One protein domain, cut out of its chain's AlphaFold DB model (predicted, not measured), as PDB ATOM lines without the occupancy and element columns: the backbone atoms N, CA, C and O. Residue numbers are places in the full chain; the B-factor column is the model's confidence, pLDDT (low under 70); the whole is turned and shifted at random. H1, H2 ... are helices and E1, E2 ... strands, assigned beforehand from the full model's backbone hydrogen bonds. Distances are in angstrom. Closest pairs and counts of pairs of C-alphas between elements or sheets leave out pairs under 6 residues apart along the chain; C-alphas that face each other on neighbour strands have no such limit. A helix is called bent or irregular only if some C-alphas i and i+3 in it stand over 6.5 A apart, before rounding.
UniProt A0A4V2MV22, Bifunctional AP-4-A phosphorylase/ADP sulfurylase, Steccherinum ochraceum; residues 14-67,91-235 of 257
ATOM      1  N   LYS A  14     138.892 302.281 198.898       97.06
ATOM      2  CA  LYS A  14     140.197 301.752 199.321       97.06
ATOM      3  C   LYS A  14     141.354 302.370 198.538       97.06
ATOM      4  O   LYS A  14     142.346 302.767 199.145       97.06
ATOM      5  N   GLU A  15     141.231 302.455 197.216       96.69
ATOM      6  CA  GLU A  15     142.249 303.066 196.351       96.69
ATOM      7  C   GLU A  15     142.408 304.558 196.647       96.69
ATOM      8  O   GLU A  15     143.535 305.032 196.806       96.69
ATOM      9  N   VAL A  16     141.289 305.276 196.814       96.88
ATOM     10  CA  VAL A  16     141.288 306.692 197.212       96.88
ATOM     11  C   VAL A  16     142.101 306.874 198.495       96.88
ATOM     12  O   VAL A  16     143.117 307.568 198.476       96.88
ATOM     13  N   ILE A  17     141.722 306.188 199.579       97.38
ATOM     14  CA  ILE A  17     142.355 306.296 200.906       97.38
ATOM     15  C   ILE A  17     143.840 305.904 200.897       97.38
ATOM     16  O   ILE A  17     144.657 306.529 201.593       97.38
ATOM     17  N   ALA A  18     144.197 304.855 200.154       96.06
ATOM     18  CA  ALA A  18     145.575 304.387 200.052       96.06
ATOM     19  C   ALA A  18     146.467 305.420 199.351       96.06
ATOM     20  O   ALA A  18     147.605 305.629 199.767       96.06
ATOM     21  N   SER A  19     145.928 306.109 198.341       95.75
ATOM     22  CA  SER A  19     146.678 307.059 197.517       95.75
ATOM     23  C   SER A  19     146.898 308.438 198.156       95.75
ATOM     24  O   SER A  19     147.773 309.177 197.702       95.75
ATOM     25  N   LEU A  20     146.147 308.793 199.211       96.12
ATOM     26  CA  LEU A  20     146.145 310.156 199.765       96.12
ATOM     27  C   LEU A  20     147.540 310.702 200.119       96.12
ATOM     28  O   LEU A  20     147.856 311.781 199.628       96.12
ATOM     29  N   PRO A  21     148.407 310.011 200.894       95.12
ATOM     30  CA  PRO A  21     149.644 310.630 201.385       95.12
ATOM     31  C   PRO A  21     150.611 311.037 200.263       95.12
ATOM     32  O   PRO A  21     151.173 312.135 200.266       95.12
ATOM     33  N   GLU A  22     150.783 310.158 199.274       96.31
ATOM     34  CA  GLU A  22     151.660 310.411 198.131       96.31
ATOM     35  C   GLU A  22     151.067 311.494 197.222       96.31
ATOM     36  O   GLU A  22     151.757 312.433 196.821       96.31
ATOM     37  N   ARG A  23     149.766 311.399 196.924       96.62
ATOM     38  CA  ARG A  23     149.098 312.342 196.023       96.62
ATOM     39  C   ARG A  23     148.945 313.724 196.636       96.62
ATOM     40  O   ARG A  23     149.042 314.696 195.900       96.62
ATOM     41  N   PHE A  24     148.776 313.827 197.950       96.25
ATOM     42  CA  PHE A  24     148.733 315.105 198.654       96.25
ATOM     43  C   PHE A  24     150.062 315.849 198.509       96.25
ATOM     44  O   PHE A  24     150.076 317.035 198.179       96.25
ATOM     45  N   THR A  25     151.180 315.136 198.687       95.81
ATOM     46  CA  THR A  25     152.527 315.686 198.475       95.81
ATOM     47  C   THR A  25     152.687 316.191 197.041       95.81
ATOM     48  O   THR A  25     153.019 317.357 196.844       95.81
ATOM     49  N   LYS A  26     152.331 315.372 196.042       96.31
ATOM     50  CA  LYS A  26     152.389 315.757 194.620       96.31
ATOM     51  C   LYS A  26     151.495 316.955 194.284       96.31
ATOM     52  O   LYS A  26     151.925 317.871 193.590       96.31
ATOM     53  N   ALA A  27     150.264 316.973 194.791       95.62
ATOM     54  CA  ALA A  27     149.315 318.064 194.577       95.62
ATOM     55  C   ALA A  27     149.839 319.380 195.165       95.62
ATOM     56  O   ALA A  27     149.760 320.425 194.520       95.62
ATOM     57  N   LYS A  28     150.441 319.318 196.357       94.31
ATOM     58  CA  LYS A  28     151.086 320.466 196.999       94.31
ATOM     59  C   LYS A  28     152.297 320.959 196.203       94.31
ATOM     60  O   LYS A  28     152.418 322.156 195.970       94.31
ATOM     61  N   GLU A  29     153.174 320.056 195.767       95.38
ATOM     62  CA  GLU A  29     154.371 320.389 194.974       95.38
ATOM     63  C   GLU A  29     154.026 321.000 193.612       95.38
ATOM     64  O   GLU A  29     154.708 321.913 193.155       95.38
ATOM     65  N   SER A  30     152.942 320.537 192.984       95.25
ATOM     66  CA  SER A  30     152.450 321.088 191.716       95.25
ATOM     67  C   SER A  30     151.840 322.491 191.841       95.25
ATOM     68  O   SER A  30     151.695 323.186 190.838       95.25
ATOM     69  N   GLY A  31     151.472 322.912 193.057       93.25
ATOM     70  CA  GLY A  31     150.748 324.159 193.315       93.25
ATOM     71  C   GLY A  31     149.228 324.069 193.132       93.25
ATOM     72  O   GLY A  31     148.529 325.037 193.435       93.25
ATOM     73  N   ASP A  32     148.697 322.920 192.699       93.06
ATOM     74  CA  ASP A  32     147.252 322.686 192.600       93.06
ATOM     75  C   ASP A  32     146.574 322.721 193.979       93.06
ATOM     76  O   ASP A  32     145.454 323.228 194.109       93.06
ATOM     77  N   LEU A  33     147.267 322.217 195.009       93.56
ATOM     78  CA  LEU A  33     146.835 322.226 196.406       93.56
ATOM     79  C   LEU A  33     147.626 323.253 197.219       93.56
ATOM     80  O   LEU A  33     148.851 323.197 197.318       93.56
ATOM     81  N   LEU A  34     146.904 324.152 197.881       89.81
ATOM     82  CA  LEU A  34     147.445 325.142 198.802       89.81
ATOM     83  C   LEU A  34     147.277 324.631 200.231       89.81
ATOM     84  O   LEU A  34     146.164 324.564 200.754       89.81
ATOM     85  N   PHE A  35     148.391 324.242 200.847       85.81
ATOM     86  CA  PHE A  35     148.418 323.778 202.228       85.81
ATOM     87  C   PHE A  35     148.856 324.899 203.169       85.81
ATOM     88  O   PHE A  35     149.921 325.486 202.973       85.81
ATOM     89  N   PHE A  36     148.066 325.132 204.212       81.06
ATOM     90  CA  PHE A  36     148.330 326.128 205.242       81.06
ATOM     91  C   PHE A  36     148.654 325.398 206.545       81.06
ATOM     92  O   PHE A  36     147.744 324.813 207.134       81.06
ATOM     93  N   PRO A  37     149.927 325.385 206.985       74.00
ATOM     94  CA  PRO A  37     150.286 324.829 208.279       74.00
ATOM     95  C   PRO A  37     149.459 325.488 209.377       74.00
ATOM     96  O   PRO A  37     149.283 326.708 209.371       74.00
ATOM     97  N   SER A  38     148.974 324.680 210.312       68.75
ATOM     98  CA  SER A  38     148.176 325.170 211.422       68.75
ATOM     99  C   SER A  38     148.596 324.573 212.746       68.75
ATOM    100  O   SER A  38     149.011 323.414 212.802       68.75
ATOM    101  N   THR A  39     148.399 325.344 213.807       68.62
ATOM    102  CA  THR A  39     148.580 324.886 215.185       68.62
ATOM    103  C   THR A  39     147.219 324.615 215.805       68.62
ATOM    104  O   THR A  39     146.285 325.395 215.619       68.62
ATOM    105  N   VAL A  40     147.105 323.505 216.531       70.06
ATOM    106  CA  VAL A  40     145.914 323.169 217.309       70.06
ATOM    107  C   VAL A  40     146.141 323.593 218.755       70.06
ATOM    108  O   VAL A  40     147.042 323.086 219.422       70.06
ATOM    109  N   HIS A  41     145.306 324.510 219.237       67.12
ATOM    110  CA  HIS A  41     145.281 324.935 220.633       67.12
ATOM    111  C   HIS A  41     144.088 324.286 221.336       67.12
ATOM    112  O   HIS A  41     142.940 324.495 220.938       67.12
ATOM    113  N   ASN A  42     144.353 323.504 222.381       67.12
ATOM    114  CA  ASN A  42     143.305 322.912 223.211       67.12
ATOM    115  C   ASN A  42     142.918 323.888 224.323       67.12
ATOM    116  O   ASN A  42     143.789 324.439 224.997       67.12
ATOM    117  N   HIS A  43     141.617 324.094 224.515       62.12
ATOM    118  CA  HIS A  43     141.087 324.971 225.555       62.12
ATOM    119  C   HIS A  43     140.361 324.157 226.629       62.12
ATOM    120  O   HIS A  43     139.719 323.162 226.313       62.12
ATOM    121  N   VAL A  44     140.470 324.567 227.892       61.00
ATOM    122  CA  VAL A  44     139.784 323.931 229.028       61.00
ATOM    123  C   VAL A  44     138.859 324.969 229.644       61.00
ATOM    124  O   VAL A  44     139.328 325.991 230.137       61.00
ATOM    125  N   GLU A  45     137.553 324.705 229.629       56.22
ATOM    126  CA  GLU A  45     136.530 325.621 230.141       56.22
ATOM    127  C   GLU A  45     135.651 324.887 231.176       56.22
ATOM    128  O   GLU A  45     135.276 323.731 230.987       56.22
ATOM    129  N   ASN A  46     135.351 325.536 232.310       54.38
ATOM    130  CA  ASN A  46     134.501 325.016 233.401       54.38
ATOM    131  C   ASN A  46     134.942 323.693 234.067       54.38
ATOM    132  O   ASN A  46     134.110 322.870 234.442       54.38
ATOM    133  N   GLY A  47     136.249 323.484 234.268       46.12
ATOM    134  CA  GLY A  47     136.767 322.351 235.058       46.12
ATOM    135  C   GLY A  47     136.646 320.981 234.382       46.12
ATOM    136  O   GLY A  47     136.958 319.961 234.992       46.12
ATOM    137  N   ILE A  48     136.230 320.950 233.116       46.84
ATOM    138  CA  ILE A  48     136.237 319.748 232.291       46.84
ATOM    139  C   ILE A  48     137.572 319.737 231.536       46.84
ATOM    140  O   ILE A  48     137.697 320.208 230.410       46.84
ATOM    141  N   GLU A  49     138.609 319.220 232.190       42.41
ATOM    142  CA  GLU A  49     139.906 318.958 231.567       42.41
ATOM    143  C   GLU A  49     139.824 317.624 230.827       42.41
ATOM    144  O   GLU A  49     140.190 316.559 231.319       42.41
ATOM    145  N   VAL A  50     139.242 317.655 229.640       40.50
ATOM    146  CA  VAL A  50     139.313 316.525 228.726       40.50
ATOM    147  C   VAL A  50     139.596 317.119 227.363       40.50
ATOM    148  O   VAL A  50     139.106 318.202 227.054       40.50
ATOM    149  N   SER A  51     140.398 316.421 226.569       40.53
ATOM    150  CA  SER A  51     140.704 316.602 225.143       40.53
ATOM    151  C   SER A  51     139.450 316.633 224.239       40.53
ATOM    152  O   SER A  51     139.367 315.967 223.217       40.53
ATOM    153  N   SER A  52     138.415 317.348 224.670       39.97
ATOM    154  CA  SER A  52     137.001 317.243 224.313       39.97
ATOM    155  C   SER A  52     136.343 318.615 224.122       39.97
ATOM    156  O   SER A  52     135.138 318.689 223.902       39.97
ATOM    157  N   PHE A  53     137.108 319.702 224.206       43.88
ATOM    158  CA  PHE A  53     136.632 321.033 223.852       43.88
ATOM    159  C   PHE A  53     137.109 321.419 222.460       43.88
ATOM    160  O   PHE A  53     138.151 320.938 222.011       43.88
ATOM    161  N   PRO A  54     136.351 322.286 221.777       50.81
ATOM    162  CA  PRO A  54     136.693 322.777 220.459       50.81
ATOM    163  C   PRO A  54     138.116 323.330 220.412       50.81
ATOM    164  O   PRO A  54     138.457 324.321 221.056       50.81
ATOM    165  N   SER A  55     138.944 322.651 219.625       53.53
ATOM    166  CA  SER A  55     140.282 323.095 219.282       53.53
ATOM    167  C   SER A  55     140.207 324.386 218.482       53.53
ATOM    168  O   SER A  55     139.413 324.495 217.540       53.53
ATOM    169  N   VAL A  56     141.068 325.343 218.824       53.69
ATOM    170  CA  VAL A  56     141.306 326.503 217.973       53.69
ATOM    171  C   VAL A  56     142.423 326.147 217.000       53.69
ATOM    172  O   VAL A  56     143.558 325.904 217.406       53.69
ATOM    173  N   ILE A  57     142.081 326.071 215.719       56.12
ATOM    174  CA  ILE A  57     143.031 325.904 214.629       56.12
ATOM    175  C   ILE A  57     143.506 327.295 214.237       56.12
ATOM    176  O   ILE A  57     142.713 328.110 213.779       56.12
ATOM    177  N   GLU A  58     144.790 327.566 214.393       60.88
ATOM    178  CA  GLU A  58     145.402 328.809 213.942       60.88
ATOM    179  C   GLU A  58     146.046 328.589 212.571       60.88
ATOM    180  O   GLU A  58     146.998 327.819 212.464       60.88
ATOM    181  N   ALA A  59     145.532 329.237 211.522       60.12
ATOM    182  CA  ALA A  59     146.066 329.130 210.159       60.12
ATOM    183  C   ALA A  59     146.332 330.519 209.556       60.12
ATOM    184  O   ALA A  59     145.515 331.080 208.817       60.12
ATOM    185  N   LEU A  60     147.494 331.088 209.889       59.34
ATOM    186  CA  LEU A  60     147.904 332.415 209.428       59.34
ATOM    187  C   LEU A  60     148.065 332.452 207.894       59.34
ATOM    188  O   LEU A  60     148.673 331.570 207.288       59.34
ATOM    189  N   GLY A  61     147.535 333.499 207.255       54.94
ATOM    190  CA  GLY A  61     147.709 333.752 205.815       54.94
ATOM    191  C   GLY A  61     146.664 333.124 204.881       54.94
ATOM    192  O   GLY A  61     146.733 333.341 203.670       54.94
ATOM    193  N   VAL A  62     145.656 332.416 205.409       58.69
ATOM    194  CA  VAL A  62     144.569 331.812 204.608       58.69
ATOM    195  C   VAL A  62     143.775 332.857 203.804       58.69
ATOM    196  O   VAL A  62     143.389 332.590 202.665       58.69
ATOM    197  N   GLU A  63     143.547 334.057 204.350       54.53
ATOM    198  CA  GLU A  63     142.786 335.120 203.665       54.53
ATOM    199  C   GLU A  63     143.545 335.786 202.521       54.53
ATOM    200  O   GLU A  63     142.929 336.252 201.569       54.53
ATOM    201  N   VAL A  64     144.879 335.794 202.570       54.44
ATOM    202  CA  VAL A  64     145.698 336.433 201.530       54.44
ATOM    203  C   VAL A  64     145.583 335.675 200.202       54.44
ATOM    204  O   VAL A  64     145.714 336.266 199.133       54.44
ATOM    205  N   MET A  65     145.317 334.364 200.256       54.25
ATOM    206  CA  MET A  65     145.289 333.484 199.082       54.25
ATOM    207  C   MET A  65     143.891 332.999 198.684       54.25
ATOM    208  O   MET A  65     143.709 332.539 197.553       54.25
ATOM    209  N   LYS A  66     142.890 333.091 199.570       57.12
ATOM    210  CA  LYS A  66     141.494 332.822 199.207       57.12
ATOM    211  C   LYS A  66     140.856 334.101 198.661       57.12
ATOM    212  O   LYS A  66     140.802 335.093 199.382       57.12
ATOM    213  N   PRO A  67     140.300 334.099 197.436       56.03
ATOM    214  CA  PRO A  67     139.435 335.191 197.012       56.03
ATOM    215  C   PRO A  67     138.290 335.318 198.020       56.03
ATOM    216  O   PRO A  67     137.662 334.306 198.337       56.03
ATOM    217  N   PRO A  91     133.829 324.826 190.572       92.25
ATOM    218  CA  PRO A  91     135.135 324.200 190.761       92.25
ATOM    219  C   PRO A  91     135.064 322.669 190.788       92.25
ATOM    220  O   PRO A  91     136.111 322.025 190.726       92.25
ATOM    221  N   PHE A  92     133.865 322.097 190.910       94.94
ATOM    222  CA  PHE A  92     133.636 320.660 190.935       94.94
ATOM    223  C   PHE A  92     133.094 320.116 189.610       94.94
ATOM    224  O   PHE A  92     132.943 318.902 189.472       94.94
ATOM    225  N   ALA A  93     132.858 320.978 188.616       93.69
ATOM    226  CA  ALA A  93     132.508 320.571 187.262       93.69
ATOM    227  C   ALA A  93     133.764 320.323 186.394       93.69
ATOM    228  O   ALA A  93     134.819 320.923 186.630       93.69
ATOM    229  N   PRO A  94     133.685 319.463 185.361       91.19
ATOM    230  CA  PRO A  94     134.768 319.289 184.396       91.19
ATOM    231  C   PRO A  94     135.095 320.583 183.616       91.19
ATOM    232  O   PRO A  94     134.184 321.352 183.302       91.19
ATOM    233  N   PRO A  95     136.357 320.793 183.190       93.56
ATOM    234  CA  PRO A  95     137.515 319.921 183.399       93.56
ATOM    235  C   PRO A  95     138.082 320.005 184.824       93.56
ATOM    236  O   PRO A  95     138.294 321.090 185.363       93.56
ATOM    237  N   TYR A  96     138.385 318.845 185.412       93.69
ATOM    238  CA  TYR A  96     138.925 318.766 186.768       93.69
ATOM    239  C   TYR A  96     140.398 319.173 186.837       93.69
ATOM    240  O   TYR A  96     141.177 318.906 185.921       93.69
ATOM    241  N   VAL A  97     140.794 319.753 187.971       93.75
ATOM    242  CA  VAL A  97     142.199 320.048 188.284       93.75
ATOM    243  C   VAL A  97     142.932 318.731 188.589       93.75
ATOM    244  O   VAL A  97     142.587 318.081 189.583       93.75
ATOM    245  N   PRO A  98     143.936 318.319 187.788       93.25
ATOM    246  CA  PRO A  98     144.536 316.987 187.900       93.25
ATOM    247  C   PRO A  98     145.147 316.670 189.270       93.25
ATOM    248  O   PRO A  98     144.999 315.548 189.752       93.25
ATOM    249  N   GLY A  99     145.800 317.639 189.922       93.94
ATOM    250  CA  GLY A  99     146.373 317.448 191.254       93.94
ATOM    251  C   GLY A  99     145.329 317.325 192.365       93.94
ATOM    252  O   GLY A  99     145.624 316.746 193.408       93.94
ATOM    253  N   LEU A 100     144.104 317.819 192.158       96.19
ATOM    254  CA  LEU A 100     143.030 317.747 193.154       96.19
ATOM    255  C   LEU A 100     142.107 316.549 192.951       96.19
ATOM    256  O   LEU A 100     141.573 316.039 193.927       96.19
ATOM    257  N   TYR A 101     141.904 316.098 191.716       96.81
ATOM    258  CA  TYR A 101     141.030 314.971 191.395       96.81
ATOM    259  C   TYR A 101     141.589 313.659 191.942       96.81
ATOM    260  O   TYR A 101     142.672 313.251 191.542       96.81
ATOM    261  N   LEU A 102     140.865 312.968 192.822       96.56
ATOM    262  CA  LEU A 102     141.313 311.733 193.472       96.56
ATOM    263  C   LEU A 102     140.717 310.467 192.862       96.56
ATOM    264  O   LEU A 102     141.373 309.425 192.875       96.56
ATOM    265  N   GLY A 103     139.519 310.539 192.309       95.56
ATOM    266  CA  GLY A 103     138.853 309.371 191.763       95.56
ATOM    267  C   GLY A 103     137.360 309.576 191.620       95.56
ATOM    268  O   GLY A 103     136.831 310.628 191.981       95.56
ATOM    269  N   GLU A 104     136.695 308.538 191.140       96.75
ATOM    270  CA  GLU A 104     135.245 308.486 191.009       96.75
ATOM    271  C   GLU A 104     134.707 307.283 191.772       96.75
ATOM    272  O   GLU A 104     135.310 306.211 191.782       96.75
ATOM    273  N   LEU A 105     133.574 307.477 192.435       96.06
ATOM    274  CA  LEU A 105     132.858 306.433 193.152       96.06
ATOM    275  C   LEU A 105     131.433 306.391 192.616       96.06
ATOM    276  O   LEU A 105     130.868 307.430 192.290       96.06
ATOM    277  N   LYS A 106     130.836 305.204 192.563       94.12
ATOM    278  CA  LYS A 106     129.462 305.034 192.098       94.12
ATOM    279  C   LYS A 106     128.650 304.261 193.120       94.12
ATOM    280  O   LYS A 106     129.110 303.230 193.610       94.12
ATOM    281  N   ASP A 107     127.463 304.764 193.423       91.50
ATOM    282  CA  ASP A 107     126.403 303.953 194.002       91.50
ATOM    283  C   ASP A 107     125.648 303.287 192.848       91.50
ATOM    284  O   ASP A 107     125.055 303.960 192.005       91.50
ATOM    285  N   VAL A 108     125.754 301.962 192.756       88.31
ATOM    286  CA  VAL A 108     125.147 301.188 191.665       88.31
ATOM    287  C   VAL A 108     123.649 300.989 191.895       88.31
ATOM    288  O   VAL A 108     122.913 300.848 190.922       88.31
ATOM    289  N   GLU A 109     123.195 300.971 193.150       87.81
ATOM    290  CA  GLU A 109     121.786 300.747 193.486       87.81
ATOM    291  C   GLU A 109     120.955 302.002 193.201       87.81
ATOM    292  O   GLU A 109     119.896 301.908 192.586       87.81
ATOM    293  N   GLU A 110     121.481 303.171 193.569       89.19
ATOM    294  CA  GLU A 110     120.824 304.477 193.392       89.19
ATOM    295  C   GLU A 110     121.287 305.222 192.117       89.19
ATOM    296  O   GLU A 110     120.994 306.404 191.947       89.19
ATOM    297  N   ASP A 111     122.059 304.559 191.245       91.31
ATOM    298  CA  ASP A 111     122.653 305.096 190.001       91.31
ATOM    299  C   ASP A 111     123.239 306.514 190.148       91.31
ATOM    300  O   ASP A 111     123.049 307.393 189.307       91.31
ATOM    301  N   THR A 112     123.949 306.752 191.251       93.19
ATOM    302  CA  THR A 112     124.506 308.070 191.576       93.19
ATOM    303  C   THR A 112     126.026 308.038 191.515       93.19
ATOM    304  O   THR A 112     126.686 307.255 192.205       93.19
ATOM    305  N   ASP A 113     126.592 308.924 190.698       95.75
ATOM    306  CA  ASP A 113     128.032 309.076 190.531       95.75
ATOM    307  C   ASP A 113     128.590 310.184 191.430       95.75
ATOM    308  O   ASP A 113     127.981 311.239 191.630       95.75
ATOM    309  N   TYR A 114     129.803 309.962 191.918       97.75
ATOM    310  CA  TYR A 114     130.527 310.861 192.802       97.75
ATOM    311  C   TYR A 114     131.950 311.067 192.311       97.75
ATOM    312  O   TYR A 114     132.575 310.167 191.750       97.75
ATOM    313  N   VAL A 115     132.490 312.241 192.611       98.00
ATOM    314  CA  VAL A 115     133.891 312.578 192.388       98.00
ATOM    315  C   VAL A 115     134.524 312.918 193.723       98.00
ATOM    316  O   VAL A 115     133.955 313.652 194.533       98.00
ATOM    317  N   VAL A 116     135.715 312.381 193.962       98.38
ATOM    318  CA  VAL A 116     136.492 312.691 195.157       98.38
ATOM    319  C   VAL A 116     137.583 313.684 194.788       98.38
ATOM    320  O   VAL A 116     138.323 313.466 193.829       98.38
ATOM    321  N   PHE A 117     137.720 314.750 195.572       97.81
ATOM    322  CA  PHE A 117     138.777 315.747 195.409       97.81
ATOM    323  C   PHE A 117     139.572 315.933 196.695       97.81
ATOM    324  O   PHE A 117     139.056 315.709 197.785       97.81
ATOM    325  N   PHE A 118     140.802 316.427 196.599       97.69
ATOM    326  CA  PHE A 118     141.393 317.156 197.713       97.69
ATOM    327  C   PHE A 118     140.711 318.513 197.888       97.69
ATOM    328  O   PHE A 118     140.362 319.184 196.915       97.69
ATOM    329  N   ASN A 119     140.611 318.976 199.134       95.31
ATOM    330  CA  ASN A 119     140.318 320.379 199.380       95.31
ATOM    331  C   ASN A 119     141.501 321.235 198.903       95.31
ATOM    332  O   ASN A 119     142.611 321.126 199.426       95.31
ATOM    333  N   LYS A 120     141.251 322.119 197.931       92.81
ATOM    334  CA  LYS A 120     142.263 323.020 197.364       92.81
ATOM    335  C   LYS A 120     142.969 323.869 198.419       92.81
ATOM    336  O   LYS A 120     144.149 324.155 198.266       92.81
ATOM    337  N   PHE A 121     142.252 324.300 199.452       88.06
ATOM    338  CA  PHE A 121     142.780 325.170 200.499       88.06
ATOM    339  C   PHE A 121     142.827 324.411 201.824       88.06
ATOM    340  O   PHE A 121     142.032 324.658 202.737       88.06
ATOM    341  N   SER A 122     143.732 323.441 201.884       84.44
ATOM    342  CA  SER A 122     143.802 322.451 202.950       84.44
ATOM    343  C   SER A 122     144.517 323.013 204.175       84.44
ATOM    344  O   SER A 122     145.635 323.513 204.076       84.44
ATOM    345  N   ILE A 123     143.883 322.889 205.335       81.62
ATOM    346  CA  ILE A 123     144.477 323.233 206.637       81.62
ATOM    347  C   ILE A 123     144.895 321.951 207.360       81.62
ATOM    348  O   ILE A 123     146.000 321.836 207.875       81.62
ATOM    349  N   VAL A 124     144.047 320.925 207.283       84.44
ATOM    350  CA  VAL A 124     144.386 319.559 207.687       84.44
ATOM    351  C   VAL A 124     144.966 318.822 206.474       84.44
ATOM    352  O   VAL A 124     144.369 318.893 205.392       84.44
ATOM    353  N   PRO A 125     146.115 318.131 206.583       90.12
ATOM    354  CA  PRO A 125     146.640 317.307 205.497       90.12
ATOM    355  C   PRO A 125     145.631 316.245 205.062       90.12
ATOM    356  O   PRO A 125     144.924 315.697 205.896       90.12
ATOM    357  N   ASN A 126     145.590 315.902 203.774       94.81
ATOM    358  CA  ASN A 126     144.684 314.881 203.227       94.81
ATOM    359  C   ASN A 126     143.176 315.137 203.463       94.81
ATOM    360  O   ASN A 126     142.399 314.183 203.476       94.81
ATOM    361  N   HIS A 127     142.752 316.395 203.634       94.19
ATOM    362  CA  HIS A 127     141.333 316.763 203.615       94.19
ATOM    363  C   HIS A 127     140.752 316.490 202.223       94.19
ATOM    364  O   HIS A 127     141.217 317.064 201.233       94.19
ATOM    365  N   ILE A 128     139.733 315.634 202.155       97.81
ATOM    366  CA  ILE A 128     139.045 315.293 200.911       97.81
ATOM    367  C   ILE A 128     137.589 315.765 200.901       97.81
ATOM    368  O   ILE A 128     136.951 315.913 201.941       97.81
ATOM    369  N   LEU A 129     137.075 315.972 199.696       98.19
ATOM    370  CA  LEU A 129     135.696 316.319 199.390       98.19
ATOM    371  C   LEU A 129     135.074 315.152 198.621       98.19
ATOM    372  O   LEU A 129     135.666 314.690 197.647       98.19
ATOM    373  N   LEU A 130     133.897 314.697 199.040       98.31
ATOM    374  CA  LEU A 130     133.054 313.764 198.292       98.31
ATOM    375  C   LEU A 130     131.925 314.569 197.650       98.31
ATOM    376  O   LEU A 130     131.058 315.074 198.360       98.31
ATOM    377  N   VAL A 131     131.953 314.715 196.330       98.06
ATOM    378  CA  VAL A 131     131.060 315.607 195.580       98.06
ATOM    379  C   VAL A 131     130.166 314.785 194.664       98.06
ATOM    380  O   VAL A 131     130.640 313.820 194.065       98.06
ATOM    381  N   THR A 132     128.889 315.145 194.529       97.19
ATOM    382  CA  THR A 132     128.041 314.532 193.492       97.19
ATOM    383  C   THR A 132     128.602 314.884 192.116       97.19
ATOM    384  O   THR A 132     129.008 316.018 191.890       97.19
ATOM    385  N   LYS A 133     128.674 313.936 191.181       95.44
ATOM    386  CA  LYS A 133     129.246 314.215 189.854       95.44
ATOM    387  C   LYS A 133     128.373 315.185 189.060       95.44
ATOM    388  O   LYS A 133     128.885 316.136 188.475       95.44
ATOM    389  N   GLU A 134     127.065 314.957 189.097       94.31
ATOM    390  CA  GLU A 134     126.064 315.908 188.624       94.31
ATOM    391  C   GLU A 134     125.821 317.000 189.668       94.31
ATOM    392  O   GLU A 134     125.943 316.776 190.881       94.31
ATOM    393  N   PHE A 135     125.458 318.191 189.192       95.19
ATOM    394  CA  PHE A 135     125.147 319.305 190.076       95.19
ATOM    395  C   PHE A 135     123.877 319.012 190.881       95.19
ATOM    396  O   PHE A 135     122.775 318.952 190.338       95.19
ATOM    397  N   HIS A 136     124.032 318.915 192.198       94.00
ATOM    398  CA  HIS A 136     122.942 318.970 193.166       94.00
ATOM    399  C   HIS A 136     123.170 320.146 194.116       94.00
ATOM    400  O   HIS A 136     124.314 320.498 194.395       94.00
ATOM    401  N   SER A 137     122.096 320.747 194.633       94.06
ATOM    402  CA  SER A 137     122.213 321.868 195.573       94.06
ATOM    403  C   SER A 137     122.825 321.431 196.911       94.06
ATOM    404  O   SER A 137     122.436 320.405 197.467       94.06
ATOM    405  N   GLN A 138     123.709 322.252 197.480       93.12
ATOM    406  CA  GLN A 138     124.256 322.108 198.836       93.12
ATOM    407  C   GLN A 138     123.189 322.294 199.932       93.12
ATOM    408  O   GLN A 138     123.434 321.971 201.090       93.12
ATOM    409  N   THR A 139     122.004 322.802 199.589       89.69
ATOM    410  CA  THR A 139     120.848 322.867 200.500       89.69
ATOM    411  C   THR A 139     119.955 321.634 200.448       89.69
ATOM    412  O   THR A 139     119.012 321.531 201.230       89.69
ATOM    413  N   ALA A 140     120.216 320.703 199.527       91.69
ATOM    414  CA  ALA A 140     119.471 319.456 199.468       91.69
ATOM    415  C   ALA A 140     119.886 318.538 200.632       91.69
ATOM    416  O   ALA A 140     121.076 318.433 200.933       91.69
ATOM    417  N   PRO A 141     118.947 317.816 201.264       93.31
ATOM    418  CA  PRO A 141     119.284 316.874 202.326       93.31
ATOM    419  C   PRO A 141     120.217 315.766 201.821       93.31
ATOM    420  O   PRO A 141     120.267 315.466 200.623       93.31
ATOM    421  N   LEU A 142     120.952 315.137 202.742       93.69
ATOM    422  CA  LEU A 142     121.708 313.923 202.435       93.69
ATOM    423  C   LEU A 142     120.756 312.791 202.042       93.69
ATOM    424  O   LEU A 142     119.741 312.564 202.700       93.69
ATOM    425  N   MET A 143     121.121 312.080 200.982       93.69
ATOM    426  CA  MET A 143     120.442 310.882 200.506       93.69
ATOM    427  C   MET A 143     121.159 309.632 201.019       93.69
ATOM    428  O   MET A 143     122.311 309.691 201.456       93.69
ATOM    429  N   SER A 144     120.489 308.482 200.932       95.44
ATOM    430  CA  SER A 144     121.051 307.182 201.319       95.44
ATOM    431  C   SER A 144     122.401 306.919 200.645       95.44
ATOM    432  O   SER A 144     123.357 306.550 201.325       95.44
ATOM    433  N   SER A 145     122.501 307.199 199.344       95.44
ATOM    434  CA  SER A 145     123.725 307.041 198.552       95.44
ATOM    435  C   SER A 145     124.886 307.891 199.077       95.44
ATOM    436  O   SER A 145     126.008 307.405 199.207       95.44
ATOM    437  N   ASP A 146     124.627 309.136 199.490       96.69
ATOM    438  CA  ASP A 146     125.662 310.020 200.042       96.69
ATOM    439  C   ASP A 146     126.264 309.434 201.324       96.69
ATOM    440  O   ASP A 146     127.483 309.432 201.516       96.69
ATOM    441  N   LEU A 147     125.395 308.909 202.194       95.88
ATOM    442  CA  LEU A 147     125.789 308.281 203.451       95.88
ATOM    443  C   LEU A 147     126.548 306.977 203.209       95.88
ATOM    444  O   LEU A 147     127.564 306.744 203.865       95.88
ATOM    445  N   VAL A 148     126.101 306.151 202.260       95.81
ATOM    446  CA  VAL A 148     126.781 304.904 201.884       95.81
ATOM    447  C   VAL A 148     128.198 305.199 201.401       95.81
ATOM    448  O   VAL A 148     129.151 304.630 201.938       95.81
ATOM    449  N   GLN A 149     128.369 306.129 200.461       97.19
ATOM    450  CA  GLN A 149     129.685 306.438 199.895       97.19
ATOM    451  C   GLN A 149     130.624 307.084 200.920       97.19
ATOM    452  O   GLN A 149     131.798 306.709 201.015       97.19
ATOM    453  N   ALA A 150     130.116 308.001 201.751       97.44
ATOM    454  CA  ALA A 150     130.890 308.561 202.855       97.44
ATOM    455  C   ALA A 150     131.316 307.469 203.849       97.44
ATOM    456  O   ALA A 150     132.484 307.394 204.235       97.44
ATOM    457  N   TYR A 151     130.403 306.569 204.218       96.62
ATOM    458  CA  TYR A 151     130.691 305.483 205.149       96.62
ATOM    459  C   TYR A 151     131.692 304.470 204.580       96.62
ATOM    460  O   TYR A 151     132.581 304.016 205.301       96.62
ATOM    461  N   GLN A 152     131.635 304.163 203.282       97.19
ATOM    462  CA  GLN A 152     132.633 303.319 202.617       97.19
ATOM    463  C   GLN A 152     134.047 303.919 202.690       97.19
ATOM    464  O   GLN A 152     135.006 303.186 202.948       97.19
ATOM    465  N   LEU A 153     134.192 305.239 202.523       98.12
ATOM    466  CA  LEU A 153     135.471 305.938 202.716       98.12
ATOM    467  C   LEU A 153     135.965 305.835 204.165       98.12
ATOM    468  O   LEU A 153     137.141 305.539 204.388       98.12
ATOM    469  N   LEU A 154     135.075 306.004 205.148       96.50
ATOM    470  CA  LEU A 154     135.409 305.848 206.569       96.50
ATOM    471  C   LEU A 154     135.849 304.415 206.908       96.50
ATOM    472  O   LEU A 154     136.845 304.217 207.607       96.50
ATOM    473  N   LEU A 155     135.155 303.401 206.381       97.19
ATOM    474  CA  LEU A 155     135.533 301.996 206.548       97.19
ATOM    475  C   LEU A 155     136.886 301.690 205.901       97.19
ATOM    476  O   LEU A 155     137.720 301.020 206.513       97.19
ATOM    477  N   ALA A 156     137.127 302.199 204.691       97.50
ATOM    478  CA  ALA A 156     138.402 302.047 204.000       97.50
ATOM    479  C   ALA A 156     139.554 302.708 204.776       97.50
ATOM    480  O   ALA A 156     140.620 302.106 204.922       97.50
ATOM    481  N   ALA A 157     139.331 303.907 205.324       96.00
ATOM    482  CA  ALA A 157     140.276 304.585 206.209       96.00
ATOM    483  C   ALA A 157     140.591 303.737 207.442       96.00
ATOM    484  O   ALA A 157     141.763 303.457 207.705       96.00
ATOM    485  N   ARG A 158     139.555 303.244 208.130       95.00
ATOM    486  CA  ARG A 158     139.705 302.399 209.318       95.00
ATOM    487  C   ARG A 158     140.487 301.123 209.021       95.00
ATOM    488  O   ARG A 158     141.380 300.765 209.783       95.00
ATOM    489  N   ALA A 159     140.190 300.459 207.904       96.00
ATOM    490  CA  ALA A 159     140.911 299.266 207.465       96.00
ATOM    491  C   ALA A 159     142.393 299.549 207.151       96.00
ATOM    492  O   ALA A 159     143.234 298.669 207.315       96.00
ATOM    493  N   ALA A 160     142.720 300.776 206.739       95.00
ATOM    494  CA  ALA A 160     144.087 301.248 206.528       95.00
ATOM    495  C   ALA A 160     144.757 301.802 207.804       95.00
ATOM    496  O   ALA A 160     145.823 302.409 207.712       95.00
ATOM    497  N   GLY A 161     144.141 301.636 208.983       93.56
ATOM    498  CA  GLY A 161     144.664 302.143 210.255       93.56
ATOM    499  C   GLY A 161     144.566 303.663 210.416       93.56
ATOM    500  O   GLY A 161     145.262 304.234 211.248       93.56
ATOM    501  N   LYS A 162     143.725 304.329 209.618       91.88
ATOM    502  CA  LYS A 162     143.483 305.775 209.670       91.88
ATOM    503  C   LYS A 162     142.100 306.049 210.257       91.88
ATOM    504  O   LYS A 162     141.166 305.278 210.044       91.88
ATOM    505  N   ARG A 163     141.941 307.176 210.946       89.88
ATOM    506  CA  ARG A 163     140.634 307.674 211.392       89.88
ATOM    507  C   ARG A 163     140.288 308.945 210.637       89.88
ATOM    508  O   ARG A 163     141.157 309.782 210.403       89.88
ATOM    509  N   PHE A 164     139.034 309.045 210.222       91.00
ATOM    510  CA  PHE A 164     138.497 310.198 209.513       91.00
ATOM    511  C   PHE A 164     137.185 310.618 210.171       91.00
ATOM    512  O   PHE A 164     136.439 309.776 210.668       91.00
ATOM    513  N   PHE A 165     136.915 311.914 210.131       88.00
ATOM    514  CA  PHE A 165     135.657 312.530 210.511       88.00
ATOM    515  C   PHE A 165     134.992 313.102 209.259       88.00
ATOM    516  O   PHE A 165     135.652 313.792 208.482       88.00
ATOM    517  N   ALA A 166     133.709 312.801 209.054       90.81
ATOM    518  CA  ALA A 166     132.932 313.287 207.919       90.81
ATOM    519  C   ALA A 166     131.847 314.263 208.387       90.81
ATOM    520  O   ALA A 166     131.185 314.011 209.390       90.81
ATOM    521  N   PHE A 167     131.639 315.351 207.647       89.31
ATOM    522  CA  PHE A 167     130.600 316.337 207.942       89.31
ATOM    523  C   PHE A 167     130.002 316.944 206.669       89.31
ATOM    524  O   PHE A 167     130.589 316.892 205.583       89.31
ATOM    525  N   TYR A 168     128.809 317.517 206.816       90.62
ATOM    526  CA  TYR A 168     128.041 318.127 205.739       90.62
ATOM    527  C   TYR A 168     127.429 319.446 206.212       90.62
ATOM    528  O   TYR A 168     126.646 319.467 207.158       90.62
ATOM    529  N   ASN A 169     127.787 320.540 205.543       87.31
ATOM    530  CA  ASN A 169     127.267 321.874 205.837       87.31
ATOM    531  C   ASN A 169     126.058 322.136 204.932       87.31
ATOM    532  O   ASN A 169     126.245 322.336 203.734       87.31
ATOM    533  N   CYS A 170     124.845 322.123 205.485       85.19
ATOM    534  CA  CYS A 170     123.599 322.303 204.736       85.19
ATOM    535  C   CYS A 170     122.890 323.610 205.125       85.19
ATOM    536  O   CYS A 170     122.467 323.753 206.271       85.19
ATOM    537  N   GLY A 171     122.696 324.520 204.164       73.31
ATOM    538  CA  GLY A 171     121.965 325.785 204.351       73.31
ATOM    539  C   GLY A 171     122.843 327.045 204.396       73.31
ATOM    540  O   GLY A 171     124.058 326.975 204.565       73.31
ATOM    541  N   ASP A 172     122.211 328.217 204.260       70.88
ATOM    542  CA  ASP A 172     122.886 329.531 204.216       70.88
ATOM    543  C   ASP A 172     123.736 329.803 205.469       70.88
ATOM    544  O   ASP A 172     124.838 330.346 205.382       70.88
ATOM    545  N   LEU A 173     123.245 329.389 206.640       74.19
ATOM    546  CA  LEU A 173     123.880 329.664 207.933       74.19
ATOM    547  C   LEU A 173     124.853 328.563 208.387       74.19
ATOM    548  O   LEU A 173     125.462 328.682 209.444       74.19
ATOM    549  N   SER A 174     125.048 327.501 207.599       72.25
ATOM    550  CA  SER A 174     125.890 326.363 207.998       72.25
ATOM    551  C   SER A 174     127.382 326.553 207.694       72.25
ATOM    552  O   SER A 174     128.163 325.612 207.819       72.25
ATOM    553  N   GLY A 175     127.782 327.713 207.162       75.69
ATOM    554  CA  GLY A 175     129.151 327.951 206.685       75.69
ATOM    555  C   GLY A 175     129.499 327.229 205.375       75.69
ATOM    556  O   GLY A 175     130.673 326.962 205.104       75.69
ATOM    557  N   ALA A 176     128.505 326.868 204.557       75.56
ATOM    558  CA  ALA A 176     128.740 326.320 203.223       75.56
ATOM    559  C   ALA A 176     129.301 327.397 202.272       75.56
ATOM    560  O   ALA A 176     128.831 328.529 202.241       75.56
ATOM    561  N   SER A 177     130.320 327.045 201.480       79.94
ATOM    562  CA  SER A 177     131.017 327.994 200.586       79.94
ATOM    563  C   SER A 177     130.862 327.696 199.092       79.94
ATOM    564  O   SER A 177     131.243 328.522 198.264       79.94
ATOM    565  N   GLN A 178     130.308 326.531 198.742       89.06
ATOM    566  CA  GLN A 178     130.035 326.109 197.368       89.06
ATOM    567  C   GLN A 178     128.587 325.614 197.255       89.06
ATOM    568  O   GLN A 178     128.142 324.907 198.159       89.06
ATOM    569  N   PRO A 179     127.863 325.965 196.174       90.94
ATOM    570  CA  PRO A 179     126.473 325.556 195.963       90.94
ATOM    571  C   PRO A 179     126.316 324.123 195.474       90.94
ATOM    572  O   PRO A 179     125.226 323.576 195.577       90.94
ATOM    573  N   HIS A 180     127.372 323.517 194.940       95.12
ATOM    574  CA  HIS A 180     127.343 322.131 194.495       95.12
ATOM    575  C   HIS A 180     127.571 321.199 195.689       95.12
ATOM    576  O   HIS A 180     128.538 321.356 196.437       95.12
ATOM    577  N   LYS A 181     126.651 320.251 195.865       95.88
ATOM    578  CA  LYS A 181     126.578 319.264 196.938       95.88
ATOM    579  C   LYS A 181     127.884 318.499 197.152       95.88
ATOM    580  O   LYS A 181     128.300 317.700 196.316       95.88
ATOM    581  N   HIS A 182     128.477 318.689 198.325       96.88
ATOM    582  CA  HIS A 182     129.691 318.010 198.753       96.88
ATOM    583  C   HIS A 182     129.700 317.726 200.258       96.88
ATOM    584  O   HIS A 182     129.308 318.566 201.073       96.88
ATOM    585  N   LEU A 183     130.213 316.551 200.618       97.31
ATOM    586  CA  LEU A 183     130.600 316.182 201.975       97.31
ATOM    587  C   LEU A 183     132.104 316.386 202.151       97.31
ATOM    588  O   LEU A 183     132.881 316.271 201.203       97.31
ATOM    589  N   GLN A 184     132.518 316.668 203.379       95.56
ATOM    590  CA  GLN A 184     133.912 316.901 203.736       95.56
ATOM    591  C   GLN A 184     134.392 315.791 204.661       95.56
ATOM    592  O   GLN A 184     133.691 315.440 205.607       95.56
ATOM    593  N   LEU A 185     135.576 315.235 204.390       95.25
ATOM    594  CA  LEU A 185     136.201 314.222 205.236       95.25
ATOM    595  C   LEU A 185     137.619 314.651 205.627       95.25
ATOM    596  O   LEU A 185     138.476 314.901 204.775       95.25
ATOM    597  N   LEU A 186     137.870 314.701 206.933       90.38
ATOM    598  CA  LEU A 186     139.123 315.134 207.544       90.38
ATOM    599  C   LEU A 186     139.780 313.969 208.285       90.38
ATOM    600  O   LEU A 186     139.092 313.305 209.060       90.38
ATOM    601  N   PRO A 187     141.092 313.726 208.128       89.50
ATOM    602  CA  PRO A 187     141.804 312.847 209.044       89.50
ATOM    603  C   PRO A 187     141.782 313.409 210.467       89.50
ATOM    604  O   PRO A 187     141.866 314.620 210.665       89.50
ATOM    605  N   ILE A 188     141.720 312.514 211.447       84.06
ATOM    606  CA  ILE A 188     141.766 312.839 212.875       84.06
ATOM    607  C   ILE A 188     142.816 311.963 213.562       84.06
ATOM    608  O   ILE A 188     142.941 310.774 213.258       84.06
ATOM    609  N   GLU A 189     143.600 312.561 214.461       72.12
ATOM    610  CA  GLU A 189     144.662 311.849 215.184       72.12
ATOM    611  C   GLU A 189     144.114 311.066 216.381       72.12
ATOM    612  O   GLU A 189     144.538 309.932 216.585       72.12
ATOM    613  N   ASP A 190     143.110 311.604 217.082       66.44
ATOM    614  CA  ASP A 190     142.420 310.992 218.232       66.44
ATOM    615  C   ASP A 190     141.008 310.489 217.867       66.44
ATOM    616  O   ASP A 190     140.711 310.259 216.694       66.44
ATOM    617  N   ASP A 191     140.122 310.293 218.849       59.72
ATOM    618  CA  ASP A 191     138.715 309.896 218.644       59.72
ATOM    619  C   ASP A 191     137.874 310.961 217.903       59.72
ATOM    620  O   ASP A 191     136.670 310.793 217.737       59.72
ATOM    621  N   GLY A 192     138.516 312.022 217.402       55.47
ATOM    622  CA  GLY A 192     137.884 313.114 216.674       55.47
ATOM    623  C   GLY A 192     137.214 314.111 217.615       55.47
ATOM    624  O   GLY A 192     137.471 314.094 218.822       55.47
ATOM    625  N   PRO A 193     136.358 315.001 217.082       54.69
ATOM    626  CA  PRO A 193     135.448 315.761 217.924       54.69
ATOM    627  C   PRO A 193     134.685 314.761 218.802       54.69
ATOM    628  O   PRO A 193     134.228 313.748 218.275       54.69
ATOM    629  N   PRO A 194     134.513 315.002 220.108       52.66
ATOM    630  CA  PRO A 194     133.925 314.029 221.028       52.66
ATOM    631  C   PRO A 194     132.403 313.922 220.847       52.66
ATOM    632  O   PRO A 194     131.683 313.816 221.831       52.66
ATOM    633  N   ILE A 195     131.886 313.972 219.617       55.50
ATOM    634  CA  ILE A 195     130.458 313.952 219.295       55.50
ATOM    635  C   ILE A 195     129.820 312.702 219.880       55.50
ATOM    636  O   ILE A 195     128.805 312.811 220.551       55.50
ATOM    637  N   GLU A 196     130.429 311.530 219.723       47.56
ATOM    638  CA  GLU A 196     129.904 310.282 220.271       47.56
ATOM    639  C   GLU A 196     129.952 310.258 221.796       47.56
ATOM    640  O   GLU A 196     129.065 309.684 222.428       47.56
ATOM    641  N   ARG A 197     130.974 310.866 222.410       48.22
ATOM    642  CA  ARG A 197     131.084 310.932 223.869       48.22
ATOM    643  C   ARG A 197     130.086 311.930 224.434       48.22
ATOM    644  O   ARG A 197     129.380 311.545 225.347       48.22
ATOM    645  N   ILE A 198     129.973 313.124 223.855       46.19
ATOM    646  CA  ILE A 198     128.977 314.150 224.184       46.19
ATOM    647  C   ILE A 198     127.572 313.577 223.976       46.19
ATOM    648  O   ILE A 198     126.791 313.546 224.916       46.19
ATOM    649  N   ALA A 199     127.268 312.998 222.815       45.97
ATOM    650  CA  ALA A 199     125.975 312.368 222.545       45.97
ATOM    651  C   ALA A 199     125.632 311.247 223.542       45.97
ATOM    652  O   ALA A 199     124.458 311.011 223.811       45.97
ATOM    653  N   ARG A 200     126.637 310.559 224.109       41.50
ATOM    654  CA  ARG A 200     126.454 309.525 225.144       41.50
ATOM    655  C   ARG A 200     126.491 310.052 226.584       41.50
ATOM    656  O   ARG A 200     125.949 309.387 227.459       41.50
ATOM    657  N   SER A 201     127.160 311.173 226.853       39.12
ATOM    658  CA  SER A 201     127.375 311.736 228.196       39.12
ATOM    659  C   SER A 201     126.408 312.863 228.546       39.12
ATOM    660  O   SER A 201     126.359 313.281 229.700       39.12
ATOM    661  N   VAL A 202     125.653 313.370 227.575       34.06
ATOM    662  CA  VAL A 202     124.610 314.370 227.795       34.06
ATOM    663  C   VAL A 202     123.378 313.674 228.389       34.06
ATOM    664  O   VAL A 202     122.560 313.100 227.677       34.06
ATOM    665  N   ASN A 203     123.218 313.770 229.712       36.19
ATOM    666  CA  ASN A 203     121.900 314.130 230.238       36.19
ATOM    667  C   ASN A 203     121.652 315.567 229.759       36.19
ATOM    668  O   ASN A 203     122.547 316.397 229.899       36.19
ATOM    669  N   LEU A 204     120.494 315.825 229.149       35.34
ATOM    670  CA  LEU A 204     120.113 317.000 228.337       35.34
ATOM    671  C   LEU A 204     120.207 318.390 229.016       35.34
ATOM    672  O   LEU A 204     119.628 319.351 228.524       35.34
ATOM    673  N   GLU A 205     120.939 318.532 230.116       32.81
ATOM    674  CA  GLU A 205     121.044 319.753 230.919       32.81
ATOM    675  C   GLU A 205     122.172 320.703 230.475       32.81
ATOM    676  O   GLU A 205     122.238 321.829 230.959       32.81
ATOM    677  N   VAL A 206     123.044 320.304 229.539       34.03
ATOM    678  CA  VAL A 206     124.085 321.191 228.984       34.03
ATOM    679  C   VAL A 206     124.051 321.141 227.454       34.03
ATOM    680  O   VAL A 206     124.104 320.039 226.900       34.03
ATOM    681  N   PRO A 207     123.983 322.284 226.739       38.56
ATOM    682  CA  PRO A 207     124.057 322.300 225.280       38.56
ATOM    683  C   PRO A 207     125.389 321.699 224.813       38.56
ATOM    684  O   PRO A 207     126.457 322.278 225.014       38.56
ATOM    685  N   GLY A 208     125.338 320.501 224.231       38.81
ATOM    686  CA  GLY A 208     126.511 319.830 223.690       38.81
ATOM    687  C   GLY A 208     126.949 320.493 222.390       38.81
ATOM    688  O   GLY A 208     126.367 320.227 221.343       38.81
ATOM    689  N   PHE A 209     127.984 321.330 222.443       47.06
ATOM    690  CA  PHE A 209     128.653 321.840 221.250       47.06
ATOM    691  C   PHE A 209     129.931 321.037 221.006       47.06
ATOM    692  O   PHE A 209     130.893 321.137 221.765       47.06
ATOM    693  N   ALA A 210     129.952 320.247 219.936       49.53
ATOM    694  CA  ALA A 210     131.188 319.726 219.367       49.53
ATOM    695  C   ALA A 210     131.536 320.575 218.143       49.53
ATOM    696  O   ALA A 210     130.724 320.704 217.228       49.53
ATOM    697  N   GLY A 211     132.728 321.160 218.117       52.50
ATOM    698  CA  GLY A 211     133.165 322.000 217.008       52.50
ATOM    699  C   GLY A 211     134.679 322.126 216.968       52.50
ATOM    700  O   GLY A 211     135.367 321.702 217.886       52.50
ATOM    701  N   MET A 212     135.204 322.706 215.901       62.03
ATOM    702  CA  MET A 212     136.567 323.232 215.850       62.03
ATOM    703  C   MET A 212     136.432 324.678 215.389       62.03
ATOM    704  O   MET A 212     135.733 324.934 214.407       62.03
ATOM    705  N   LEU A 213     137.062 325.619 216.089       61.34
ATOM    706  CA  LEU A 213     137.113 327.003 215.624       61.34
ATOM    707  C   LEU A 213     138.367 327.191 214.786       61.34
ATOM    708  O   LEU A 213     139.464 326.856 215.217       61.34
ATOM    709  N   LEU A 214     138.213 327.755 213.595       65.50
ATOM    710  CA  LEU A 214     139.343 328.194 212.788       65.50
ATOM    711  C   LEU A 214     139.541 329.695 212.999       65.50
ATOM    712  O   LEU A 214     138.672 330.477 212.619       65.50
ATOM    713  N   VAL A 215     140.694 330.081 213.540       64.56
ATOM    714  CA  VAL A 215     141.144 331.475 213.618       64.56
ATOM    715  C   VAL A 215     142.274 331.711 212.625       64.56
ATOM    716  O   VAL A 215     143.088 330.831 212.327       64.56
ATOM    717  N   LYS A 216     142.315 332.918 212.072       64.12
ATOM    718  CA  LYS A 216     143.226 333.294 210.986       64.12
ATOM    719  C   LYS A 216     144.223 334.373 211.396       64.12
ATOM    720  O   LYS A 216     145.104 334.710 210.604       64.12
ATOM    721  N   SER A 217     144.091 334.917 212.606       66.06
ATOM    722  CA  SER A 217     145.008 335.907 213.167       66.06
ATOM    723  C   SER A 217     145.179 335.741 214.676       66.06
ATOM    724  O   SER A 217     144.283 335.252 215.362       66.06
ATOM    725  N   GLU A 218     146.308 336.223 215.199       70.12
ATOM    726  CA  GLU A 218     146.560 336.272 216.645       70.12
ATOM    727  C   GLU A 218     145.486 337.094 217.377       70.12
ATOM    728  O   GLU A 218     145.047 336.738 218.464       70.12
ATOM    729  N   ALA A 219     145.002 338.175 216.758       69.81
ATOM    730  CA  ALA A 219     143.945 339.003 217.332       69.81
ATOM    731  C   ALA A 219     142.618 338.235 217.478       69.81
ATOM    732  O   ALA A 219     141.938 338.378 218.492       69.81
ATOM    733  N   GLU A 220     142.259 337.405 216.492       66.88
ATOM    734  CA  GLU A 220     141.101 336.506 216.585       66.88
ATOM    735  C   GLU A 220     141.313 335.427 217.646       66.88
ATOM    736  O   GLU A 220     140.399 335.152 218.417       66.88
ATOM    737  N   LEU A 221     142.515 334.847 217.727       69.12
ATOM    738  CA  LEU A 221     142.850 333.859 218.751       69.12
ATOM    739  C   LEU A 221     142.683 334.439 220.165       69.12
ATOM    740  O   LEU A 221     142.050 333.817 221.016       69.12
ATOM    741  N   GLU A 222     143.196 335.646 220.409       71.31
ATOM    742  CA  GLU A 222     143.035 336.345 221.687       71.31
ATOM    743  C   GLU A 222     141.571 336.710 221.972       71.31
ATOM    744  O   GLU A 222     141.115 336.598 223.111       71.31
ATOM    745  N   ALA A 223     140.794 337.079 220.947       73.06
ATOM    746  CA  ALA A 223     139.358 337.303 221.092       73.06
ATOM    747  C   ALA A 223     138.614 336.014 221.484       73.06
ATOM    748  O   ALA A 223     137.800 336.047 222.405       73.06
ATOM    749  N   VAL A 224     138.937 334.876 220.859       69.75
ATOM    750  CA  VAL A 224     138.361 333.565 221.204       69.75
ATOM    751  C   VAL A 224     138.723 333.157 222.630       69.75
ATOM    752  O   VAL A 224     137.847 332.730 223.379       69.75
ATOM    753  N   LYS A 225     139.987 333.329 223.041       71.38
ATOM    754  CA  LYS A 225     140.427 333.051 224.420       71.38
ATOM    755  C   LYS A 225     139.704 333.922 225.449       71.38
ATOM    756  O   LYS A 225     139.466 333.467 226.562       71.38
ATOM    757  N   LYS A 226     139.389 335.171 225.094       74.38
ATOM    758  CA  LYS A 226     138.681 336.112 225.970       74.38
ATOM    759  C   LYS A 226     137.189 335.795 226.087       74.38
ATOM    760  O   LYS A 226     136.649 335.906 227.182       74.38
ATOM    761  N   GLU A 227     136.537 335.461 224.976       76.38
ATOM    762  CA  GLU A 227     135.088 335.217 224.921       76.38
ATOM    763  C   GLU A 227     134.709 333.815 225.421       76.38
ATOM    764  O   GLU A 227     133.645 333.632 226.012       76.38
ATOM    765  N   GLY A 228     135.587 332.832 225.216       70.00
ATOM    766  CA  GLY A 228     135.315 331.424 225.496       70.00
ATOM    767  C   GLY A 228     134.650 330.735 224.306       70.00
ATOM    768  O   GLY A 228     133.763 331.276 223.638       70.00
ATOM    769  N   VAL A 229     135.089 329.514 224.001       67.81
ATOM    770  CA  VAL A 229     134.659 328.838 222.770       67.81
ATOM    771  C   VAL A 229     133.199 328.396 222.851       67.81
ATOM    772  O   VAL A 229     132.472 328.454 221.858       67.81
ATOM    773  N   VAL A 230     132.746 327.988 224.038       69.69
ATOM    774  CA  VAL A 230     131.356 327.566 224.250       69.69
ATOM    775  C   VAL A 230     130.384 328.719 223.991       69.69
ATOM    776  O   VAL A 230     129.335 328.508 223.382       69.69
ATOM    777  N   ASN A 231     130.739 329.940 224.398       68.31
ATOM    778  CA  ASN A 231     129.906 331.126 224.195       68.31
ATOM    779  C   ASN A 231     129.785 331.483 222.711       68.31
ATOM    780  O   ASN A 231     128.682 331.737 222.226       68.31
ATOM    781  N   ILE A 232     130.895 331.407 221.971       70.25
ATOM    782  CA  ILE A 232     130.904 331.629 220.520       70.25
ATOM    783  C   ILE A 232     130.020 330.597 219.815       70.25
ATOM    784  O   ILE A 232     129.171 330.967 219.006       70.25
ATOM    785  N   LEU A 233     130.175 329.308 220.139       68.12
ATOM    786  CA  LEU A 233     129.376 328.251 219.512       68.12
ATOM    787  C   LEU A 233     127.884 328.384 219.850       68.12
ATOM    788  O   LEU A 233     127.051 328.207 218.960       68.12
ATOM    789  N   ARG A 234     127.540 328.800 221.079       68.62
ATOM    790  CA  ARG A 234     126.156 329.116 221.466       68.62
ATOM    791  C   ARG A 234     125.540 330.206 220.589       68.62
ATOM    792  O   ARG A 234     124.377 330.079 220.236       68.62
ATOM    793  N   GLY A 235     126.310 331.221 220.194       65.12
ATOM    794  CA  GLY A 235     125.846 332.272 219.281       65.12
ATOM    795  C   GLY A 235     125.612 331.816 217.835       65.12
ATOM    796  O   GLY A 235     125.000 332.548 217.066       65.12
TER     797      GLY A 235
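Overview. This is residues 14 to 67 and 91 to 235 of the 257 residues of the protein "Bifunctional AP-4-A phosphorylase/ADP sulfurylase" of Steccherinum ochraceum (UniProt A0A4V2MV22). A strongly curled sheet of five strands wraps round helix H3, with H1 over the same face along E3 and E4; beside this larger lobe lies a smaller one, a three-strand sheet, E1, E2 and E8, with H5 over one face and H6 near its end. H4 lies off both sheets, and residues 200 to 205 stick out. The printed part has 199 residues with six named helices and eight named strands, in the order H1 E1 E2 H2 E3 E4 E5 H3 E6 E7 H4 E8 H5 H6, a mixed class. The large sheet, E3 E4 E5 E7 E6, is antiparallel and the small one, E1 E2 E8, mixed; the whole is compact, with a radius of gyration of the C-alphas of 17.7 A and spans of 48 by 39 by 35 A.

Arrangement. E3, residues 101 to 107, E4, 112 to 118, and E5, 128 to 132, form a meander, each strand the antiparallel neighbour of the one before; N 105 and O 114 are 3.0 A apart, N 117 and O 129 2.9 A. E7, residues 182 to 188, pairs with E5, N 130 to O 183 at 2.9 A, and with E6, residues 163 to 167, N 165 to O 186 at 2.8 A. The sheet curls round H3, residues 144 to 159; E5, H3 and E6 make a split strand-helix-strand unit, E7 between its strands, with a right-handed crossover. H1, residues 14 to 30, is on the same face, in two layers, helices on one face of a sheet, at a height of 7.8 A. H1 and H3 touch, about perpendicular at 83 degrees, closest at the C-alphas of Lys 14 and Ala 156, 5.0 A, through residues 14 to 17 and 153 to 157 alone. E1, residues 39 to 41, and E2, 56 to 58, form a hairpin, N 41 to O 56 at 2.9 A; E8, 213 to 215, is parallel to E2, N 57 to O 213 at 2.8 A. H5, residues 218 to 227, is on this sheet, again two layers, at a height of 9.7 A. H6, residues 229 to 234, is close to H5 but not clearly touching, the C-alphas of Val 224 and Ile 232 being 7.7 A apart. H2, residues 62 to 65, and H4, 195 to 201, are on neither sheet. Every O i to N i+4 pair is within hydrogen-bond range in H3, H4, H5 and H6, 11 of 13 in H1; H2 is too short for one.

Along the chain. E4 is 20.1 A long, E7 19.3 A, E3 18.5 A and H3 22.2 A. H1, 24.1 A, begins at C-alpha 14, (140.197, 301.752, 199.321); it is irregular, C-alphas 18 and 21 being 7.6 A apart, with a kink of 56 degrees near residue 22. H6 ends at C-alpha 234, (126.156, 329.116, 221.466).

Size, cuts and confidence. The C-alphas of Gly 47 and Pro 95, the two farthest apart, are 51.7 A apart. Residues 68 to 90 are not printed, and C-alphas 67 and 91 are 13.4 A apart across the cut. The links E1 to E2, E5 to H3, E6 to E7 and H4 to E8 are long. The mean pLDDT of the printed part is 78.8; 67 residues are under 70, among them 41 to 67 and 190 to 217.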